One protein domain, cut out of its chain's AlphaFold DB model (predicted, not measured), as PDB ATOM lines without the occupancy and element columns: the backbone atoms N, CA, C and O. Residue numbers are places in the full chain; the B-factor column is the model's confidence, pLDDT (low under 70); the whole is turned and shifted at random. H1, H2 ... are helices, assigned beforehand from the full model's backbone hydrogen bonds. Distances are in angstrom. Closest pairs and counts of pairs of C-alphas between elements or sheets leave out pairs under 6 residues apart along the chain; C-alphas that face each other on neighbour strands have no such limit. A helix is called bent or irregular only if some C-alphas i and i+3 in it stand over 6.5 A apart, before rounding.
ATOM      1  N   VAL A 213     -81.560  56.990  18.519       88.12
ATOM      2  CA  VAL A 213     -82.399  57.724  17.554       88.12
ATOM      3  C   VAL A 213     -83.685  58.253  18.196       88.12
ATOM      4  O   VAL A 213     -84.064  59.399  17.966       88.12
ATOM      5  N   GLU A 214     -84.323  57.473  19.067       85.56
ATOM      6  CA  GLU A 214     -85.607  57.847  19.671       85.56
ATOM      7  C   GLU A 214     -85.470  59.033  20.635       85.56
ATOM      8  O   GLU A 214     -86.377  59.857  20.763       85.56
ATOM      9  N   LYS A 215     -84.302  59.184  21.272       85.19
ATOM     10  CA  LYS A 215     -83.987  60.364  22.090       85.19
ATOM     11  C   LYS A 215     -83.863  61.628  21.237       85.19
ATOM     12  O   LYS A 215     -84.309  62.697  21.661       85.19
ATOM     13  N   GLU A 216     -83.269  61.519  20.050       88.31
ATOM     14  CA  GLU A 216     -83.148  62.638  19.111       88.31
ATOM     15  C   GLU A 216     -84.518  63.035  18.548       88.31
ATOM     16  O   GLU A 216     -84.887  64.212  18.603       88.31
ATOM     17  N   VAL A 217     -85.306  62.056  18.091       85.44
ATOM     18  CA  VAL A 217     -86.660  62.275  17.562       85.44
ATOM     19  C   VAL A 217     -87.556  62.931  18.609       85.44
ATOM     20  O   VAL A 217     -88.183  63.950  18.319       85.44
ATOM     21  N   LYS A 218     -87.532  62.455  19.861       80.81
ATOM     22  CA  LYS A 218     -88.234  63.109  20.974       80.81
ATOM     23  C   LYS A 218     -87.881  64.585  21.102       80.81
ATOM     24  O   LYS A 218     -88.761  65.431  21.257       80.81
ATOM     25  N   SER A 219     -86.588  64.905  21.074       80.75
ATOM     26  CA  SER A 219     -86.109  66.283  21.200       80.75
ATOM     27  C   SER A 219     -86.586  67.156  20.035       80.75
ATOM     28  O   SER A 219     -86.933  68.320  20.234       80.75
ATOM     29  N   LEU A 220     -86.634  66.605  18.820       83.38
ATOM     30  CA  LEU A 220     -87.154  67.290  17.636       83.38
ATOM     31  C   LEU A 220     -88.661  67.562  17.748       83.38
ATOM     32  O   LEU A 220     -89.080  68.704  17.554       83.38
ATOM     33  N   ILE A 221     -89.456  66.565  18.145       78.38
ATOM     34  CA  ILE A 221     -90.901  66.717  18.382       78.38
ATOM     35  C   ILE A 221     -91.151  67.752  19.479       78.38
ATOM     36  O   ILE A 221     -91.950  68.667  19.297       78.38
ATOM     37  N   HIS A 222     -90.423  67.673  20.595       75.69
ATOM     38  CA  HIS A 222     -90.546  68.633  21.688       75.69
ATOM     39  C   HIS A 222     -90.205  70.062  21.241       75.69
ATOM     40  O   HIS A 222     -90.906  71.000  21.606       75.69
ATOM     41  N   ARG A 223     -89.181  70.248  20.397       73.94
ATOM     42  CA  ARG A 223     -88.863  71.560  19.806       73.94
ATOM     43  C   ARG A 223     -89.972  72.084  18.893       73.94
ATOM     44  O   ARG A 223     -90.250  73.280  18.927       73.94
ATOM     45  N   ALA A 224     -90.611  71.213  18.113       72.12
ATOM     46  CA  ALA A 224     -91.781  71.578  17.315       72.12
ATOM     47  C   ALA A 224     -92.991  71.944  18.200       72.12
ATOM     48  O   ALA A 224     -93.752  72.854  17.867       72.12
ATOM     49  N   HIS A 225     -93.144  71.265  19.344       65.75
ATOM     50  CA  HIS A 225     -94.331  71.337  20.196       65.75
ATOM     51  C   HIS A 225     -94.297  72.415  21.279       65.75
ATOM     52  O   HIS A 225     -95.303  73.076  21.489       65.75
ATOM     53  N   VAL A 226     -93.168  72.645  21.956       61.97
ATOM     54  CA  VAL A 226     -93.065  73.717  22.970       61.97
ATOM     55  C   VAL A 226     -93.135  75.101  22.323       61.97
ATOM     56  O   VAL A 226     -93.101  76.117  23.004       61.97
ATOM     57  N   GLU A 227     -93.257  75.162  20.992       60.12
ATOM     58  CA  GLU A 227     -93.453  76.390  20.224       60.12
ATOM     59  C   GLU A 227     -92.330  77.402  20.424       60.12
ATOM     60  O   GLU A 227     -92.445  78.518  19.944       60.12
ATOM     61  N   ASN A 228     -91.214  76.996  21.038       61.31
ATOM     62  CA  ASN A 228     -89.984  77.769  21.173       61.31
ATOM     63  C   ASN A 228     -89.245  77.924  19.837       61.31
ATOM     64  O   ASN A 228     -88.164  78.511  19.791       61.31
ATOM     65  N   HIS A 229     -89.813  77.407  18.744       71.62
ATOM     66  CA  HIS A 229     -89.338  77.713  17.410       71.62
ATOM     67  C   HIS A 229     -89.525  79.218  17.141       71.62
ATOM     68  O   HIS A 229     -90.660  79.701  17.233       71.62
ATOM     69  N   PRO A 230     -88.463  79.965  16.780       80.44
ATOM     70  CA  PRO A 230     -88.526  81.419  16.628       80.44
ATOM     71  C   PRO A 230     -89.673  81.890  15.727       80.44
ATOM     72  O   PRO A 230     -90.423  82.790  16.104       80.44
ATOM     73  N   GLU A 231     -89.880  81.212  14.593       81.50
ATOM     74  CA  GLU A 231     -90.973  81.534  13.666       81.50
ATOM     75  C   GLU A 231     -92.361  81.310  14.289       81.50
ATOM     76  O   GLU A 231     -93.259  82.127  14.108       81.50
ATOM     77  N   ILE A 232     -92.559  80.241  15.073       80.12
ATOM     78  CA  ILE A 232     -93.857  79.971  15.714       80.12
ATOM     79  C   ILE A 232     -94.135  81.015  16.803       80.12
ATOM     80  O   ILE A 232     -95.250  81.542  16.875       80.12
ATOM     81  N   LEU A 233     -93.127  81.368  17.614       82.81
ATOM     82  CA  LEU A 233     -93.246  82.419  18.632       82.81
ATOM     83  C   LEU A 233     -93.635  83.763  18.017       82.81
ATOM     84  O   LEU A 233     -94.503  84.461  18.549       82.81
ATOM     85  N   GLU A 234     -93.014  84.125  16.897       85.81
ATOM     86  CA  GLU A 234     -93.327  85.349  16.167       85.81
ATOM     87  C   GLU A 234     -94.786  85.353  15.695       85.81
ATOM     88  O   GLU A 234     -95.546  86.275  16.015       85.81
ATOM     89  N   LYS A 235     -95.236  84.278  15.036       85.31
ATOM     90  CA  LYS A 235     -96.629  84.154  14.581       85.31
ATOM     91  C   LYS A 235     -97.623  84.158  15.742       85.31
ATOM     92  O   LYS A 235     -98.693  84.757  15.635       85.31
ATOM     93  N   LYS A 236     -97.285  83.578  16.897       80.81
ATOM     94  CA  LYS A 236     -98.131  83.650  18.099       80.81
ATOM     95  C   LYS A 236     -98.244  85.055  18.673       80.81
ATOM     96  O   LYS A 236     -99.333  85.438  19.107       80.81
ATOM     97  N   LYS A 237     -97.162  85.838  18.662       85.81
ATOM     98  CA  LYS A 237     -97.222  87.265  19.016       85.81
ATOM     99  C   LYS A 237     -98.165  88.002  18.065       85.81
ATOM    100  O   LYS A 237     -99.049  88.712  18.538       85.81
ATOM    101  N   MET A 238     -98.078  87.738  16.758       84.31
ATOM    102  CA  MET A 238     -99.020  88.294  15.778       84.31
ATOM    103  C   MET A 238    -100.471  87.908  16.094       84.31
ATOM    104  O   MET A 238    -101.335  88.779  16.109       84.31
ATOM    105  N   LEU A 239    -100.758  86.639  16.419       82.12
ATOM    106  CA  LEU A 239    -102.110  86.205  16.804       82.12
ATOM    107  C   LEU A 239    -102.645  86.959  18.031       82.12
ATOM    108  O   LEU A 239    -103.826  87.314  18.058       82.12
ATOM    109  N   LYS A 240    -101.802  87.225  19.038       83.94
ATOM    110  CA  LYS A 240    -102.189  88.021  20.216       83.94
ATOM    111  C   LYS A 240    -102.547  89.460  19.839       83.94
ATOM    112  O   LYS A 240    -103.537  89.982  20.345       83.94
ATOM    113  N   GLU A 241    -101.804  90.071  18.922       83.62
ATOM    114  CA  GLU A 241    -102.106  91.415  18.420       83.62
ATOM    115  C   GLU A 241    -103.379  91.438  17.559       83.62
ATOM    116  O   GLU A 241    -104.240  92.298  17.746       83.62
ATOM    117  N   ILE A 242    -103.578  90.437  16.696       81.12
ATOM    118  CA  ILE A 242    -104.776  90.298  15.852       81.12
ATOM    119  C   ILE A 242    -106.048  90.183  16.703       81.12
ATOM    120  O   ILE A 242    -107.073  90.774  16.361       81.12
ATOM    121  N   ARG A 243    -105.992  89.511  17.863       76.94
ATOM    122  CA  ARG A 243    -107.124  89.435  18.811       76.94
ATOM    123  C   ARG A 243    -107.638  90.806  19.258       76.94
ATOM    124  O   ARG A 243    -108.832  90.922  19.536       76.94
ATOM    125  N   LYS A 244    -106.805  91.853  19.255       77.88
ATOM    126  CA  LYS A 244    -107.221  93.231  19.584       77.88
ATOM    127  C   LYS A 244    -108.102  93.861  18.495       77.88
ATOM    128  O   LYS A 244    -108.880  94.768  18.784       77.88
ATOM    129  N   ILE A 245    -108.027  93.361  17.259       73.56
ATOM    130  CA  ILE A 245    -108.784  93.857  16.095       73.56
ATOM    131  C   ILE A 245    -110.178  93.209  16.014       73.56
ATOM    132  O   ILE A 245    -111.089  93.791  15.427       73.56
ATOM    133  N   ARG A 246    -110.390  92.065  16.686       76.38
ATOM    134  CA  ARG A 246    -111.644  91.284  16.662       76.38
ATOM    135  C   ARG A 246    -112.904  92.111  16.927       76.38
ATOM    136  O   ARG A 246    -113.919  91.888  16.281       76.38
ATOM    137  N   LYS A 247    -112.844  93.070  17.860       70.19
ATOM    138  CA  LYS A 247    -113.985  93.942  18.200       70.19
ATOM    139  C   LYS A 247    -114.278  95.012  17.139       70.19
ATOM    140  O   LYS A 247    -115.387  95.523  17.109       70.19
ATOM    141  N   LYS A 248    -113.291  95.376  16.312       74.88
ATOM    142  CA  LYS A 248    -113.379  96.478  15.340       74.88
ATOM    143  C   LYS A 248    -113.743  96.005  13.932       74.88
ATOM    144  O   LYS A 248    -114.390  96.744  13.205       74.88
ATOM    145  N   SER A 249    -113.311  94.808  13.534       76.25
ATOM    146  CA  SER A 249    -113.629  94.227  12.223       76.25
ATOM    147  C   SER A 249    -113.571  92.694  12.300       76.25
ATOM    148  O   SER A 249    -112.488  92.116  12.168       76.25
ATOM    149  N   PRO A 250    -114.708  92.026  12.569       75.19
ATOM    150  CA  PRO A 250    -114.766  90.572  12.742       75.19
ATOM    151  C   PRO A 250    -114.350  89.780  11.494       75.19
ATOM    152  O   PRO A 250    -113.615  88.806  11.607       75.19
ATOM    153  N   GLU A 251    -114.751  90.227  10.304       73.56
ATOM    154  CA  GLU A 251    -114.445  89.554   9.032       73.56
ATOM    155  C   GLU A 251    -112.943  89.591   8.725       73.56
ATOM    156  O   GLU A 251    -112.320  88.564   8.456       73.56
ATOM    157  N   ARG A 252    -112.327  90.771   8.875       73.19
ATOM    158  CA  ARG A 252    -110.878  90.946   8.719       73.19
ATOM    159  C   ARG A 252    -110.098  90.210   9.805       73.19
ATOM    160  O   ARG A 252    -108.999  89.722   9.553       73.19
ATOM    161  N   TYR A 253    -110.649  90.123  11.015       74.81
ATOM    162  CA  TYR A 253    -110.075  89.302  12.076       74.81
ATOM    163  C   TYR A 253    -110.035  87.830  11.665       74.81
ATOM    164  O   TYR A 253    -108.973  87.225  11.759       74.81
ATOM    165  N   ASP A 254    -111.143  87.274  11.175       70.94
ATOM    166  CA  ASP A 254    -111.215  85.861  10.803       70.94
ATOM    167  C   ASP A 254    -110.269  85.522   9.647       70.94
ATOM    168  O   ASP A 254    -109.601  84.487   9.689       70.94
ATOM    169  N   GLU A 255    -110.158  86.399   8.648       74.88
ATOM    170  CA  GLU A 255    -109.230  86.231   7.528       74.88
ATOM    171  C   GLU A 255    -107.764  86.232   7.995       74.88
ATOM    172  O   GLU A 255    -107.014  85.282   7.743       74.88
ATOM    173  N   VAL A 256    -107.348  87.269   8.729       76.62
ATOM    174  CA  VAL A 256    -105.952  87.434   9.160       76.62
ATOM    175  C   VAL A 256    -105.576  86.387  10.212       76.62
ATOM    176  O   VAL A 256    -104.487  85.813  10.156       76.62
ATOM    177  N   TYR A 257    -106.484  86.078  11.141       76.31
ATOM    178  CA  TYR A 257    -106.297  85.016  12.129       76.31
ATOM    179  C   TYR A 257    -106.103  83.659  11.451       76.31
ATOM    180  O   TYR A 257    -105.173  82.928  11.799       76.31
ATOM    181  N   ARG A 258    -106.939  83.331  10.454       74.88
ATOM    182  CA  ARG A 258    -106.832  82.078   9.694       74.88
ATOM    183  C   ARG A 258    -105.502  81.992   8.958       74.88
ATOM    184  O   ARG A 258    -104.836  80.968   9.052       74.88
ATOM    185  N   ARG A 259    -105.073  83.073   8.303       76.75
ATOM    186  CA  ARG A 259    -103.785  83.115   7.600       76.75
ATOM    187  C   ARG A 259    -102.607  82.834   8.534       76.75
ATOM    188  O   ARG A 259    -101.800  81.958   8.243       76.75
ATOM    189  N   VAL A 260    -102.523  83.532   9.667       78.88
ATOM    190  CA  VAL A 260    -101.412  83.349  10.618       78.88
ATOM    191  C   VAL A 260    -101.464  81.967  11.279       78.88
ATOM    192  O   VAL A 260    -100.423  81.341  11.472       78.88
ATOM    193  N   ARG A 261    -102.661  81.444  11.575       76.25
ATOM    194  CA  ARG A 261    -102.826  80.072  12.078       76.25
ATOM    195  C   ARG A 261    -102.343  79.031  11.063       76.25
ATOM    196  O   ARG A 261    -101.622  78.118  11.452       76.25
ATOM    197  N   ASN A 262    -102.686  79.192   9.784       75.88
ATOM    198  CA  ASN A 262    -102.234  78.300   8.713       75.88
ATOM    199  C   ASN A 262    -100.708  78.348   8.540       75.88
ATOM    200  O   ASN A 262    -100.089  77.322   8.290       75.88
ATOM    201  N   GLU A 263    -100.080  79.516   8.706       79.31
ATOM    202  CA  GLU A 263     -98.616  79.632   8.674       79.31
ATOM    203  C   GLU A 263     -97.946  78.870   9.829       79.31
ATOM    204  O   GLU A 263     -96.977  78.153   9.589       79.31
ATOM    205  N   ILE A 264     -98.479  78.954  11.056       78.69
ATOM    206  CA  ILE A 264     -97.986  78.153  12.195       78.69
ATOM    207  C   ILE A 264     -98.101  76.660  11.889       78.69
ATOM    208  O   ILE A 264     -97.136  75.920  12.075       78.69
ATOM    209  N   TRP A 265     -99.266  76.233  11.399       78.25
ATOM    210  CA  TRP A 265     -99.498  74.843  11.022       78.25
ATOM    211  C   TRP A 265     -98.489  74.365   9.973       78.25
ATOM    212  O   TRP A 265     -97.890  73.314  10.149       78.25
ATOM    213  N   ARG A 266     -98.213  75.159   8.932       77.88
ATOM    214  CA  ARG A 266     -97.216  74.813   7.904       77.88
ATOM    215  C   ARG A 266     -95.808  74.650   8.456       77.88
ATOM    216  O   ARG A 266     -95.060  73.793   7.995       77.88
ATOM    217  N   ILE A 267     -95.409  75.509   9.391       81.00
ATOM    218  CA  ILE A 267     -94.095  75.394  10.033       81.00
ATOM    219  C   ILE A 267     -94.018  74.055  10.772       81.00
ATOM    220  O   ILE A 267     -93.083  73.293  10.542       81.00
ATOM    221  N   LYS A 268     -95.041  73.728  11.571       79.31
ATOM    222  CA  LYS A 268     -95.118  72.448  12.285       79.31
ATOM    223  C   LYS A 268     -95.158  71.250  11.336       79.31
ATOM    224  O   LYS A 268     -94.382  70.320  11.521       79.31
ATOM    225  N   LEU A 269     -95.990  71.299  10.292       80.50
ATOM    226  CA  LEU A 269     -96.085  70.265   9.264       80.50
ATOM    227  C   LEU A 269     -94.708  69.966   8.670       80.50
ATOM    228  O   LEU A 269     -94.295  68.814   8.678       80.50
ATOM    229  N   ARG A 270     -93.971  70.986   8.216       83.94
ATOM    230  CA  ARG A 270     -92.637  70.788   7.629       83.94
ATOM    231  C   ARG A 270     -91.661  70.159   8.618       83.94
ATOM    232  O   ARG A 270     -91.021  69.172   8.277       83.94
ATOM    233  N   MET A 271     -91.624  70.647   9.861       85.69
ATOM    234  CA  MET A 271     -90.790  70.048  10.909       85.69
ATOM    235  C   MET A 271     -91.129  68.566  11.130       85.69
ATOM    236  O   MET A 271     -90.230  67.739  11.244       85.69
ATOM    237  N   PHE A 272     -92.416  68.214  11.170       85.06
ATOM    238  CA  PHE A 272     -92.857  66.831  11.343       85.06
ATOM    239  C   PHE A 272     -92.547  65.950  10.130       85.06
ATOM    240  O   PHE A 272     -92.074  64.830  10.304       85.06
ATOM    241  N   LEU A 273     -92.759  66.451   8.912       86.06
ATOM    242  CA  LEU A 273     -92.422  65.733   7.683       86.06
ATOM    243  C   LEU A 273     -90.915  65.474   7.584       86.06
ATOM    244  O   LEU A 273     -90.514  64.372   7.212       86.06
ATOM    245  N   ASP A 274     -90.081  66.440   7.970       89.06
ATOM    246  CA  ASP A 274     -88.626  66.277   8.000       89.06
ATOM    247  C   ASP A 274     -88.195  65.196   8.998       89.06
ATOM    248  O   ASP A 274     -87.315  64.390   8.693       89.06
ATOM    249  N   ILE A 275     -88.847  65.121  10.165       89.31
ATOM    250  CA  ILE A 275     -88.615  64.047  11.140       89.31
ATOM    251  C   ILE A 275     -88.987  62.689  10.535       89.31
ATOM    252  O   ILE A 275     -88.179  61.766  10.597       89.31
ATOM    253  N   VAL A 276     -90.167  62.563   9.917       89.75
ATOM    254  CA  VAL A 276     -90.624  61.296   9.318       89.75
ATOM    255  C   VAL A 276     -89.685  60.836   8.199       89.75
ATOM    256  O   VAL A 276     -89.330  59.664   8.142       89.75
ATOM    257  N   LYS A 277     -89.225  61.756   7.342       89.81
ATOM    258  CA  LYS A 277     -88.278  61.440   6.260       89.81
ATOM    259  C   LYS A 277     -86.898  61.046   6.780       89.81
ATOM    260  O   LYS A 277     -86.272  60.155   6.216       89.81
ATOM    261  N   LYS A 278     -86.405  61.727   7.820       94.00
ATOM    262  CA  LYS A 278     -85.072  61.476   8.387       94.00
ATOM    263  C   LYS A 278     -85.040  60.212   9.252       94.00
ATOM    264  O   LYS A 278     -84.006  59.553   9.312       94.00
ATOM    265  N   TYR A 279     -86.157  59.869   9.894       93.00
ATOM    266  CA  TYR A 279     -86.274  58.741  10.819       93.00
ATOM    267  C   TYR A 279     -87.488  57.859  10.490       93.00
ATOM    268  O   TYR A 279     -88.396  57.744  11.316       93.00
ATOM    269  N   PRO A 280     -87.514  57.207   9.311       90.38
ATOM    270  CA  PRO A 280     -88.670  56.437   8.833       90.38
ATOM    271  C   PRO A 280     -88.984  55.185   9.671       90.38
ATOM    272  O   PRO A 280     -90.071  54.620   9.553       90.38
ATOM    273  N   ASP A 281     -88.054  54.766  10.528       88.62
ATOM    274  CA  ASP A 281     -88.209  53.624  11.433       88.62
ATOM    275  C   ASP A 281     -88.410  54.036  12.897       88.62
ATOM    276  O   ASP A 281     -88.452  53.178  13.778       88.62
ATOM    277  N   SER A 282     -88.543  55.339  13.179       86.06
ATOM    278  CA  SER A 282     -88.799  55.802  14.543       86.06
ATOM    279  C   SER A 282     -90.171  55.353  15.037       86.06
ATOM    280  O   SER A 282     -91.196  55.513  14.368       86.06
ATOM    281  N   ARG A 283     -90.205  54.888  16.286       80.06
ATOM    282  CA  ARG A 283     -91.434  54.528  17.006       80.06
ATOM    283  C   ARG A 283     -92.357  55.717  17.288       80.06
ATOM    284  O   ARG A 283     -93.508  55.506  17.655       80.06
ATOM    285  N   TYR A 284     -91.897  56.953  17.080       77.88
ATOM    286  CA  TYR A 284     -92.703  58.169  17.237       77.88
ATOM    287  C   TYR A 284     -93.549  58.526  16.004       77.88
ATOM    288  O   TYR A 284     -94.388  59.423  16.087       77.88
ATOM    289  N   ILE A 285     -93.368  57.866  14.855       81.56
ATOM    290  CA  ILE A 285     -94.130  58.198  13.637       81.56
ATOM    291  C   ILE A 285     -95.652  58.076  13.832       81.56
ATOM    292  O   ILE A 285     -96.354  59.019  13.456       81.56
ATOM    293  N   PRO A 286     -96.197  57.008  14.455       76.38
ATOM    294  CA  PRO A 286     -97.637  56.904  14.685       76.38
ATOM    295  C   PRO A 286     -98.184  58.065  15.515       76.38
ATOM    296  O   PRO A 286     -99.297  58.518  15.274       76.38
ATOM    297  N   LEU A 287     -97.394  58.573  16.460       73.50
ATOM    298  CA  LEU A 287     -97.738  59.729  17.279       73.50
ATOM    299  C   LEU A 287     -97.722  61.030  16.451       73.50
ATOM    300  O   LEU A 287     -98.673  61.807  16.519       73.50
ATOM    301  N   ILE A 288     -96.676  61.252  15.644       75.88
ATOM    302  CA  ILE A 288     -96.574  62.412  14.740       75.88
ATOM    303  C   ILE A 288     -97.797  62.478  13.813       75.88
ATOM    304  O   ILE A 288     -98.420  63.532  13.673       75.88
ATOM    305  N   LEU A 289     -98.155  61.344  13.208       75.00
ATOM    306  CA  LEU A 289     -99.256  61.256  12.255       75.00
ATOM    307  C   LEU A 289    -100.626  61.253  12.953       75.00
ATOM    308  O   LEU A 289    -101.518  61.985  12.545       75.00
ATOM    309  N   GLY A 290    -100.798  60.486  14.029       63.91
ATOM    310  CA  GLY A 290    -102.089  60.309  14.699       63.91
ATOM    311  C   GLY A 290    -102.569  61.531  15.484       63.91
ATOM    312  O   GLY A 290    -103.744  61.882  15.416       63.91
ATOM    313  N   SER A 291    -101.677  62.206  16.210       58.66
ATOM    314  CA  SER A 291    -102.096  63.240  17.167       58.66
ATOM    315  C   SER A 291    -101.980  64.664  16.620       58.66
ATOM    316  O   SER A 291    -102.792  65.520  16.984       58.66
ATOM    317  N   TYR A 292    -101.015  64.942  15.735       55.84
ATOM    318  CA  TYR A 292    -100.617  66.328  15.449       55.84
ATOM    319  C   TYR A 292    -101.052  66.855  14.079       55.84
ATOM    320  O   TYR A 292    -101.471  68.007  13.983       55.84
ATOM    321  N   LEU A 293    -101.025  66.051  13.014       55.12
ATOM    322  CA  LEU A 293    -101.266  66.583  11.665       55.12
ATOM    323  C   LEU A 293    -102.754  66.859  11.356       55.12
ATOM    324  O   LEU A 293    -103.049  67.957  10.883       55.12
ATOM    325  N   PRO A 294    -103.718  65.968  11.668       49.75
ATOM    326  CA  PRO A 294    -105.132  66.198  11.347       49.75
ATOM    327  C   PRO A 294    -105.818  67.203  12.285       49.75
ATOM    328  O   PRO A 294    -106.673  67.981  11.860       49.75
ATOM    329  N   ASN A 295    -105.439  67.212  13.567       47.94
ATOM    330  CA  ASN A 295    -106.058  68.064  14.587       47.94
ATOM    331  C   ASN A 295    -105.666  69.539  14.438       47.94
ATOM    332  O   ASN A 295    -106.490  70.431  14.655       47.94
ATOM    333  N   GLU A 296    -104.424  69.810  14.030       50.94
ATOM    334  CA  GLU A 296    -103.952  71.176  13.802       50.94
ATOM    335  C   GLU A 296    -104.396  71.748  12.458       50.94
ATOM    336  O   GLU A 296    -104.502  72.973  12.334       50.94
ATOM    337  N   MET A 297    -104.705  70.878  11.487       48.16
ATOM    338  CA  MET A 297    -105.109  71.281  10.145       48.16
ATOM    339  C   MET A 297    -106.278  72.256  10.186       48.16
ATOM    340  O   MET A 297    -106.247  73.247   9.465       48.16
ATOM    341  N   GLY A 298    -107.298  72.027  11.025       45.97
ATOM    342  CA  GLY A 298    -108.451  72.932  11.138       45.97
ATOM    343  C   GLY A 298    -109.047  73.349   9.783       45.97
ATOM    344  O   GLY A 298    -109.709  74.388   9.706       45.97
ATOM    345  N   VAL A 299    -108.766  72.575   8.721       43.00
ATOM    346  CA  VAL A 299    -109.041  72.929   7.335       43.00
ATOM    347  C   VAL A 299    -110.527  72.732   7.182       43.00
ATOM    348  O   VAL A 299    -111.015  71.625   6.976       43.00
ATOM    349  N   ARG A 300    -111.269  73.821   7.364       45.91
ATOM    350  CA  ARG A 300    -112.648  73.843   6.919       45.91
ATOM    351  C   ARG A 300    -112.635  73.921   5.397       45.91
ATOM    352  O   ARG A 300    -111.955  74.803   4.864       45.91
ATOM    353  N   PRO A 301    -113.390  73.050   4.717       41.31
ATOM    354  CA  PRO A 301    -113.644  73.180   3.296       41.31
ATOM    355  C   PRO A 301    -114.545  74.402   3.102       41.31
ATOM    356  O   PRO A 301    -115.764  74.329   3.122       41.31
ATOM    357  N   SER A 302    -113.957  75.589   3.030       39.00
ATOM    358  CA  SER A 302    -114.694  76.781   2.623       39.00
ATOM    359  C   SER A 302    -113.733  77.727   1.918       39.00
ATOM    360  O   SER A 302    -113.125  78.599   2.548       39.00
ATOM    361  N   GLY A 303    -113.559  77.498   0.617       50.41
ATOM    362  CA  GLY A 303    -112.744  78.313  -0.282       50.41
ATOM    363  C   GLY A 303    -111.849  77.486  -1.206       50.41
ATOM    364  O   GLY A 303    -111.542  76.327  -0.936       50.41
ATOM    365  N   SER A 304    -111.412  78.098  -2.307       57.16
ATOM    366  CA  SER A 304    -110.394  77.531  -3.190       57.16
ATOM    367  C   SER A 304    -109.050  77.465  -2.461       57.16
ATOM    368  O   SER A 304    -108.524  78.504  -2.057       57.16
ATOM    369  N   LEU A 305    -108.480  76.267  -2.319       66.06
ATOM    370  CA  LEU A 305    -107.115  76.092  -1.815       66.06
ATOM    371  C   LEU A 305    -106.134  76.835  -2.726       66.06
ATOM    372  O   LEU A 305    -106.128  76.625  -3.945       66.06
ATOM    373  N   GLY A 306    -105.283  77.669  -2.140       72.31
ATOM    374  CA  GLY A 306    -104.148  78.250  -2.833       72.31
ATOM    375  C   GLY A 306    -103.141  77.173  -3.235       72.31
ATOM    376  O   GLY A 306    -103.088  76.087  -2.656       72.31
ATOM    377  N   LYS A 307    -102.301  77.483  -4.227       80.56
ATOM    378  CA  LYS A 307    -101.303  76.546  -4.776       80.56
ATOM    379  C   LYS A 307    -100.445  75.884  -3.687       80.56
ATOM    380  O   LYS A 307    -100.295  74.671  -3.686       80.56
ATOM    381  N   ARG A 308     -99.960  76.674  -2.725       76.00
ATOM    382  CA  ARG A 308     -99.115  76.177  -1.630       76.00
ATOM    383  C   ARG A 308     -99.864  75.264  -0.653       76.00
ATOM    384  O   ARG A 308     -99.288  74.291  -0.203       76.00
ATOM    385  N   GLU A 309    -101.141  75.532  -0.342       76.25
ATOM    386  CA  GLU A 309    -101.937  74.599   0.483       76.25
ATOM    387  C   GLU A 309    -102.090  73.242  -0.207       76.25
ATOM    388  O   GLU A 309    -102.043  72.213   0.459       76.25
ATOM    389  N   LYS A 310    -102.283  73.236  -1.531       81.75
ATOM    390  CA  LYS A 310    -102.394  71.988  -2.289       81.75
ATOM    391  C   LYS A 310    -101.094  71.189  -2.238       81.75
ATOM    392  O   LYS A 310    -101.149  70.005  -1.943       81.75
ATOM    393  N   GLU A 311     -99.952  71.844  -2.445       85.69
ATOM    394  CA  GLU A 311     -98.628  71.210  -2.360       85.69
ATOM    395  C   GLU A 311     -98.390  70.576  -0.973       85.69
ATOM    396  O   GLU A 311     -98.014  69.407  -0.893       85.69
ATOM    397  N   ASP A 312     -98.705  71.298   0.110       82.44
ATOM    398  CA  ASP A 312     -98.584  70.785   1.485       82.44
ATOM    399  C   ASP A 312     -99.486  69.555   1.727       82.44
ATOM    400  O   ASP A 312     -99.076  68.570   2.345       82.44
ATOM    401  N   LEU A 313    -100.730  69.593   1.233       82.38
ATOM    402  CA  LEU A 313    -101.689  68.489   1.360       82.38
ATOM    403  C   LEU A 313    -101.294  67.270   0.523       82.38
ATOM    404  O   LEU A 313    -101.497  66.138   0.957       82.38
ATOM    405  N   GLU A 314    -100.731  67.474  -0.666       88.81
ATOM    406  CA  GLU A 314    -100.203  66.402  -1.511       88.81
ATOM    407  C   GLU A 314     -98.989  65.723  -0.875       88.81
ATOM    408  O   GLU A 314     -98.829  64.505  -0.976       88.81
ATOM    409  N   GLU A 315     -98.119  66.492  -0.224       87.88
ATOM    410  CA  GLU A 315     -96.990  65.944   0.524       87.88
ATOM    411  C   GLU A 315     -97.464  65.147   1.742       87.88
ATOM    412  O   GLU A 315     -97.032  64.011   1.953       87.88
ATOM    413  N   LEU A 316     -98.425  65.691   2.488       85.62
ATOM    414  CA  LEU A 316     -99.044  64.996   3.608       85.62
ATOM    415  C   LEU A 316     -99.714  63.689   3.164       85.62
ATOM    416  O   LEU A 316     -99.519  62.647   3.790       85.62
ATOM    417  N   LEU A 317    -100.458  63.720   2.053       88.88
ATOM    418  CA  LEU A 317    -101.082  62.535   1.468       88.88
ATOM    419  C   LEU A 317    -100.043  61.469   1.112       88.88
ATOM    420  O   LEU A 317    -100.279  60.289   1.368       88.88
ATOM    421  N   ARG A 318     -98.896  61.869   0.548       91.75
ATOM    422  CA  ARG A 318     -97.796  60.949   0.234       91.75
ATOM    423  C   ARG A 318     -97.244  60.276   1.487       91.75
ATOM    424  O   ARG A 318     -97.051  59.065   1.468       91.75
ATOM    425  N   VAL A 319     -97.048  61.021   2.574       90.50
ATOM    426  CA  VAL A 319     -96.563  60.451   3.841       90.50
ATOM    427  C   VAL A 319     -97.579  59.497   4.465       90.50
ATOM    428  O   VAL A 319     -97.198  58.402   4.868       90.50
ATOM    429  N   TYR A 320     -98.868  59.849   4.498       89.25
ATOM    430  CA  TYR A 320     -99.893  58.924   4.995       89.25
ATOM    431  C   TYR A 320    -100.029  57.673   4.134       89.25
ATOM    432  O   TYR A 320    -100.201  56.588   4.679       89.25
ATOM    433  N   ALA A 321     -99.947  57.806   2.807       92.31
ATOM    434  CA  ALA A 321     -99.983  56.664   1.901       92.31
ATOM    435  C   ALA A 321     -98.779  55.739   2.127       92.31
ATOM    436  O   ALA A 321     -98.972  54.539   2.273       92.31
ATOM    437  N   TRP A 322     -97.566  56.292   2.236       94.19
ATOM    438  CA  TRP A 322     -96.368  55.524   2.589       94.19
ATOM    439  C   TRP A 322     -96.528  54.810   3.935       94.19
ATOM    440  O   TRP A 322     -96.320  53.607   4.022       94.19
ATOM    441  N   PHE A 323     -96.948  55.526   4.980       90.62
ATOM    442  CA  PHE A 323     -97.106  54.943   6.311       90.62
ATOM    443  C   PHE A 323     -98.176  53.843   6.333       90.62
ATOM    444  O   PHE A 323     -97.984  52.796   6.948       90.62
ATOM    445  N   TRP A 324     -99.288  54.051   5.621       91.75
ATOM    446  CA  TRP A 324    -100.322  53.038   5.442       91.75
ATOM    447  C   TRP A 324     -99.764  51.773   4.785       91.75
ATOM    448  O   TRP A 324     -99.900  50.691   5.351       91.75
ATOM    449  N   GLU A 325     -99.129  51.915   3.625       95.12
ATOM    450  CA  GLU A 325     -98.665  50.795   2.805       95.12
ATOM    451  C   GLU A 325     -97.505  50.030   3.455       95.12
ATOM    452  O   GLU A 325     -97.530  48.804   3.485       95.12
ATOM    453  N   GLU A 326     -96.525  50.741   4.017       93.12
ATOM    454  CA  GLU A 326     -95.266  50.147   4.485       93.12
ATOM    455  C   GLU A 326     -95.277  49.766   5.969       93.12
ATOM    456  O   GLU A 326     -94.492  48.917   6.391       93.12
ATOM    457  N   LYS A 327     -96.108  50.421   6.794       87.12
ATOM    458  CA  LYS A 327     -96.054  50.265   8.259       87.12
ATOM    459  C   LYS A 327     -97.352  49.766   8.889       87.12
ATOM    460  O   LYS A 327     -97.278  49.149   9.941       87.12
ATOM    461  N   VAL A 328     -98.528  50.038   8.310       86.12
ATOM    462  CA  VAL A 328     -99.817  49.834   9.013       86.12
ATOM    463  C   VAL A 328    -100.696  48.742   8.409       86.12
ATOM    464  O   VAL A 328    -101.289  47.968   9.162       86.12
ATOM    465  N   ARG A 329    -100.836  48.677   7.079       90.31
ATOM    466  CA  ARG A 329    -101.854  47.851   6.403       90.31
ATOM    467  C   ARG A 329    -101.806  46.396   6.858       90.31
ATOM    468  O   ARG A 329    -102.811  45.875   7.349       90.31
ATOM    469  N   ASP A 330    -100.628  45.794   6.766       89.75
ATOM    470  CA  ASP A 330    -100.423  44.361   6.989       89.75
ATOM    471  C   ASP A 330     -99.872  44.046   8.391       89.75
ATOM    472  O   ASP A 330     -99.786  42.886   8.778       89.75
ATOM    473  N   ASP A 331     -99.563  45.072   9.192       81.81
ATOM    474  CA  ASP A 331     -99.036  44.899  10.545       81.81
ATOM    475  C   ASP A 331    -100.189  44.594  11.532       81.81
ATOM    476  O   ASP A 331    -101.092  45.423  11.713       81.81
ATOM    477  N   PRO A 332    -100.218  43.400  12.158       78.00
ATOM    478  CA  PRO A 332    -101.287  42.998  13.071       78.00
ATOM    479  C   PRO A 332    -101.235  43.732  14.417       78.00
ATOM    480  O   PRO A 332    -102.199  43.678  15.174       78.00
ATOM    481  N   THR A 333    -100.132  44.417  14.720       73.88
ATOM    482  CA  THR A 333     -99.960  45.184  15.955       73.88
ATOM    483  C   THR A 333    -100.708  46.518  15.917       73.88
ATOM    484  O   THR A 333    -100.924  47.134  16.963       73.88
ATOM    485  N   TYR A 334    -101.145  46.969  14.734       74.56
ATOM    486  CA  TYR A 334    -102.037  48.117  14.631       74.56
ATOM    487  C   TYR A 334    -103.504  47.699  14.747       74.56
ATOM    488  O   TYR A 334    -103.970  46.847  13.984       74.56
ATOM    489  N   PRO A 335    -104.275  48.346  15.632       69.94
ATOM    490  CA  PRO A 335    -105.678  48.008  15.848       69.94
ATOM    491  C   PRO A 335    -106.505  48.333  14.611       69.94
ATOM    492  O   PRO A 335    -106.240  49.323  13.920       69.94
ATOM    493  N   ARG A 336    -107.556  47.552  14.344       71.69
ATOM    494  CA  ARG A 336    -108.410  47.746  13.160       71.69
ATOM    495  C   ARG A 336    -108.903  49.189  13.048       71.69
ATOM    496  O   ARG A 336    -108.887  49.762  11.964       71.69
ATOM    497  N   ARG A 337    -109.301  49.803  14.162       69.56
ATOM    498  CA  ARG A 337    -109.830  51.169  14.144       69.56
ATOM    499  C   ARG A 337    -108.762  52.227  13.856       69.56
ATOM    500  O   ARG A 337    -109.072  53.228  13.218       69.56
ATOM    501  N   PHE A 338    -107.506  51.996  14.247       73.50
ATOM    502  CA  PHE A 338    -106.386  52.839  13.817       73.50
ATOM    503  C   PHE A 338    -106.185  52.750  12.306       73.50
ATOM    504  O   PHE A 338    -106.018  53.768  11.639       73.50
ATOM    505  N   LYS A 339    -106.264  51.533  11.752       79.31
ATOM    506  CA  LYS A 339    -106.185  51.309  10.305       79.31
ATOM    507  C   LYS A 339    -107.283  52.079   9.567       79.31
ATOM    508  O   LYS A 339    -106.987  52.835   8.644       79.31
ATOM    509  N   GLU A 340    -108.524  51.953  10.035       76.94
ATOM    510  CA  GLU A 340    -109.675  52.705   9.519       76.94
ATOM    511  C   GLU A 340    -109.454  54.223   9.631       76.94
ATOM    512  O   GLU A 340    -109.692  54.946   8.668       76.94
ATOM    513  N   TYR A 341    -108.922  54.713  10.754       73.81
ATOM    514  CA  TYR A 341    -108.627  56.134  10.961       73.81
ATOM    515  C   TYR A 341    -107.600  56.687   9.960       73.81
ATOM    516  O   TYR A 341    -107.822  57.736   9.355       73.81
ATOM    517  N   ILE A 342    -106.495  55.972   9.722       77.69
ATOM    518  CA  ILE A 342    -105.500  56.369   8.714       77.69
ATOM    519  C   ILE A 342    -106.134  56.416   7.314       77.69
ATOM    520  O   ILE A 342    -105.919  57.369   6.561       77.69
ATOM    521  N   GLN A 343    -106.971  55.432   6.973       83.31
ATOM    522  CA  GLN A 343    -107.707  55.416   5.708       83.31
ATOM    523  C   GLN A 343    -108.706  56.578   5.592       83.31
ATOM    524  O   GLN A 343    -108.812  57.186   4.523       83.31
ATOM    525  N   GLU A 344    -109.414  56.921   6.671       79.38
ATOM    526  CA  GLU A 344    -110.314  58.078   6.741       79.38
ATOM    527  C   GLU A 344    -109.557  59.391   6.512       79.38
ATOM    528  O   GLU A 344    -110.028  60.234   5.744       79.38
ATOM    529  N   ILE A 345    -108.362  59.555   7.090       77.75
ATOM    530  CA  ILE A 345    -107.505  60.723   6.836       77.75
ATOM    531  C   ILE A 345    -107.100  60.785   5.363       77.75
ATOM    532  O   ILE A 345    -107.286  61.819   4.721       77.75
ATOM    533  N   ILE A 346    -106.595  59.683   4.800       84.88
ATOM    534  CA  ILE A 346    -106.206  59.604   3.382       84.88
ATOM    535  C   ILE A 346    -107.388  59.983   2.486       84.88
ATOM    536  O   ILE A 346    -107.239  60.777   1.554       84.88
ATOM    537  N   LYS A 347    -108.576  59.436   2.769       82.25
ATOM    538  CA  LYS A 347    -109.812  59.746   2.044       82.25
ATOM    539  C   LYS A 347    -110.178  61.224   2.173       82.25
ATOM    540  O   LYS A 347    -110.499  61.848   1.166       82.25
ATOM    541  N   THR A 348    -110.081  61.785   3.375       78.94
ATOM    542  CA  THR A 348    -110.395  63.191   3.655       78.94
ATOM    543  C   THR A 348    -109.464  64.131   2.895       78.94
ATOM    544  O   THR A 348    -109.937  65.031   2.208       78.94
ATOM    545  N   ILE A 349    -108.149  63.897   2.938       80.62
ATOM    546  CA  ILE A 349    -107.175  64.718   2.204       80.62
ATOM    547  C   ILE A 349    -107.426  64.624   0.693       80.62
ATOM    548  O   ILE A 349    -107.427  65.646   0.008       80.62
ATOM    549  N   LYS A 350    -107.703  63.420   0.167       85.31
ATOM    550  CA  LYS A 350    -108.074  63.231  -1.247       85.31
ATOM    551  C   LYS A 350    -109.338  64.007  -1.622       85.31
ATOM    552  O   LYS A 350    -109.348  64.624  -2.682       85.31
ATOM    553  N   GLY A 351    -110.371  63.990  -0.777       81.56
ATOM    554  CA  GLY A 351    -111.600  64.760  -0.989       81.56
ATOM    555  C   GLY A 351    -111.320  66.262  -1.051       81.56
ATOM    556  O   GLY A 351    -111.642  66.916  -2.043       81.56
ATOM    557  N   ILE A 352    -110.575  66.783  -0.071       77.31
ATOM    558  CA  ILE A 352    -110.158  68.193  -0.019       77.31
ATOM    559  C   ILE A 352    -109.389  68.600  -1.288       77.31
ATOM    560  O   ILE A 352    -109.692  69.632  -1.886       77.31
ATOM    561  N   LEU A 353    -108.423  67.790  -1.737       81.38
ATOM    562  CA  LEU A 353    -107.637  68.065  -2.948       81.38
ATOM    563  C   LEU A 353    -108.488  68.074  -4.229       81.38
ATOM    564  O   LEU A 353    -108.184  68.826  -5.157       81.38
ATOM    565  N   LYS A 354    -109.566  67.282  -4.268       83.00
ATOM    566  CA  LYS A 354    -110.542  67.247  -5.367       83.00
ATOM    567  C   LYS A 354    -111.600  68.352  -5.294       83.00
ATOM    568  O   LYS A 354    -112.341  68.531  -6.254       83.00
ATOM    569  N   GLY A 355    -111.668  69.097  -4.189       71.81
ATOM    570  CA  GLY A 355    -112.735  70.070  -3.936       71.81
ATOM    571  C   GLY A 355    -114.056  69.439  -3.480       71.81
ATOM    572  O   GLY A 355    -115.089  70.096  -3.540       71.81
TER     573      GLY A 355
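AT A GLANCE: This is residues 213 to 355 of the 357 residues of an uncharacterized protein of bacterium (UniProt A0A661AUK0). One long helix, H3, runs through the domain as a spine, with H1 and H2 one after the other along one side of it and H4 along another. Beyond H4, the hairpin of H5 and H6 completes a loosely formed up-and-down bundle of H3, H4, H5 and H6, in which each helix runs against the one before it. The printed part has 143 residues with six named helices, H1 to H6 in order along the chain, and no named strand; the class is all helix. The whole is compact, with a radius of gyration of the C-alphas of 16.7 A, and spans 55 by 37 by 25 A.

IN THESE COORDINATES: H1, residues 213 to 225, begins with C-alpha 213 at (-82.399, 57.724, 17.554) and is 18.3 A long from first to last C-alpha. H2 takes residues 230 to 242, 18.5 A. H3, residues 250 to 278, is the longest at 41.8 A, and its C-alpha 250 is at (-114.766, 90.572, 12.742). H4, residues 285 to 297, measures 17.4 A and is irregular: C-alphas 291 and 294 are 7.2 A apart. H5 takes residues 307 to 328, 30.1 A, and H6 residues 336 to 354, 27.0 A, ending with C-alpha 354 at (-110.542, 67.247, -5.367).

HOW THE PARTS SIT: H3 is the hub and touches H1, H2, H4 and H5. H1 touches residues 268 to 275 of H3, opposite ways at a shallow tilt of 8 degrees, with the C-alphas of Ala 224 and Lys 268 closest at 6.1 A. H2 and H3 form a hairpin at a shallow tilt of 15 degrees; their closest C-alphas, those of Ile 232 and Ile 264, are 5.7 A apart. H3 and H4 form a hairpin at 14 degrees, a shallow tilt, with the C-alphas of Val 276 and Ile 285 closest at 6.4 A. H3 and H5 only just touch, with 3 pairs of C-alphas within 8 A, the closest being Arg 266 and Asp 312 at 7.7 A, at a steep tilt of 40 degrees. H4 and H5 are close but not clearly touching, with the C-alphas of Leu 289 and Tyr 320 closest at 7.7 A. H5 and H6 form a hairpin at a shallow tilt of 25 degrees, closest at the C-alphas of Leu 317 and Ile 346, 6.2 A. H1 and H2 are apart, and so are H3 and H6. Every O i to N i+4 pair is within hydrogen-bond range in H1, H2, H3, H5 and H6, and 5 of 9 are in H4.

THE WHOLE: The two C-alphas farthest apart, those of Lys 248 and Pro 332, are 54.9 A from each other. The printed part has no cut; the link from H1 to H2 is tight and the other four are short. The model's mean pLDDT over the printed part is 77.4, and it is under 70 at residues 225 to 228, 290 to 305, 335 and 337.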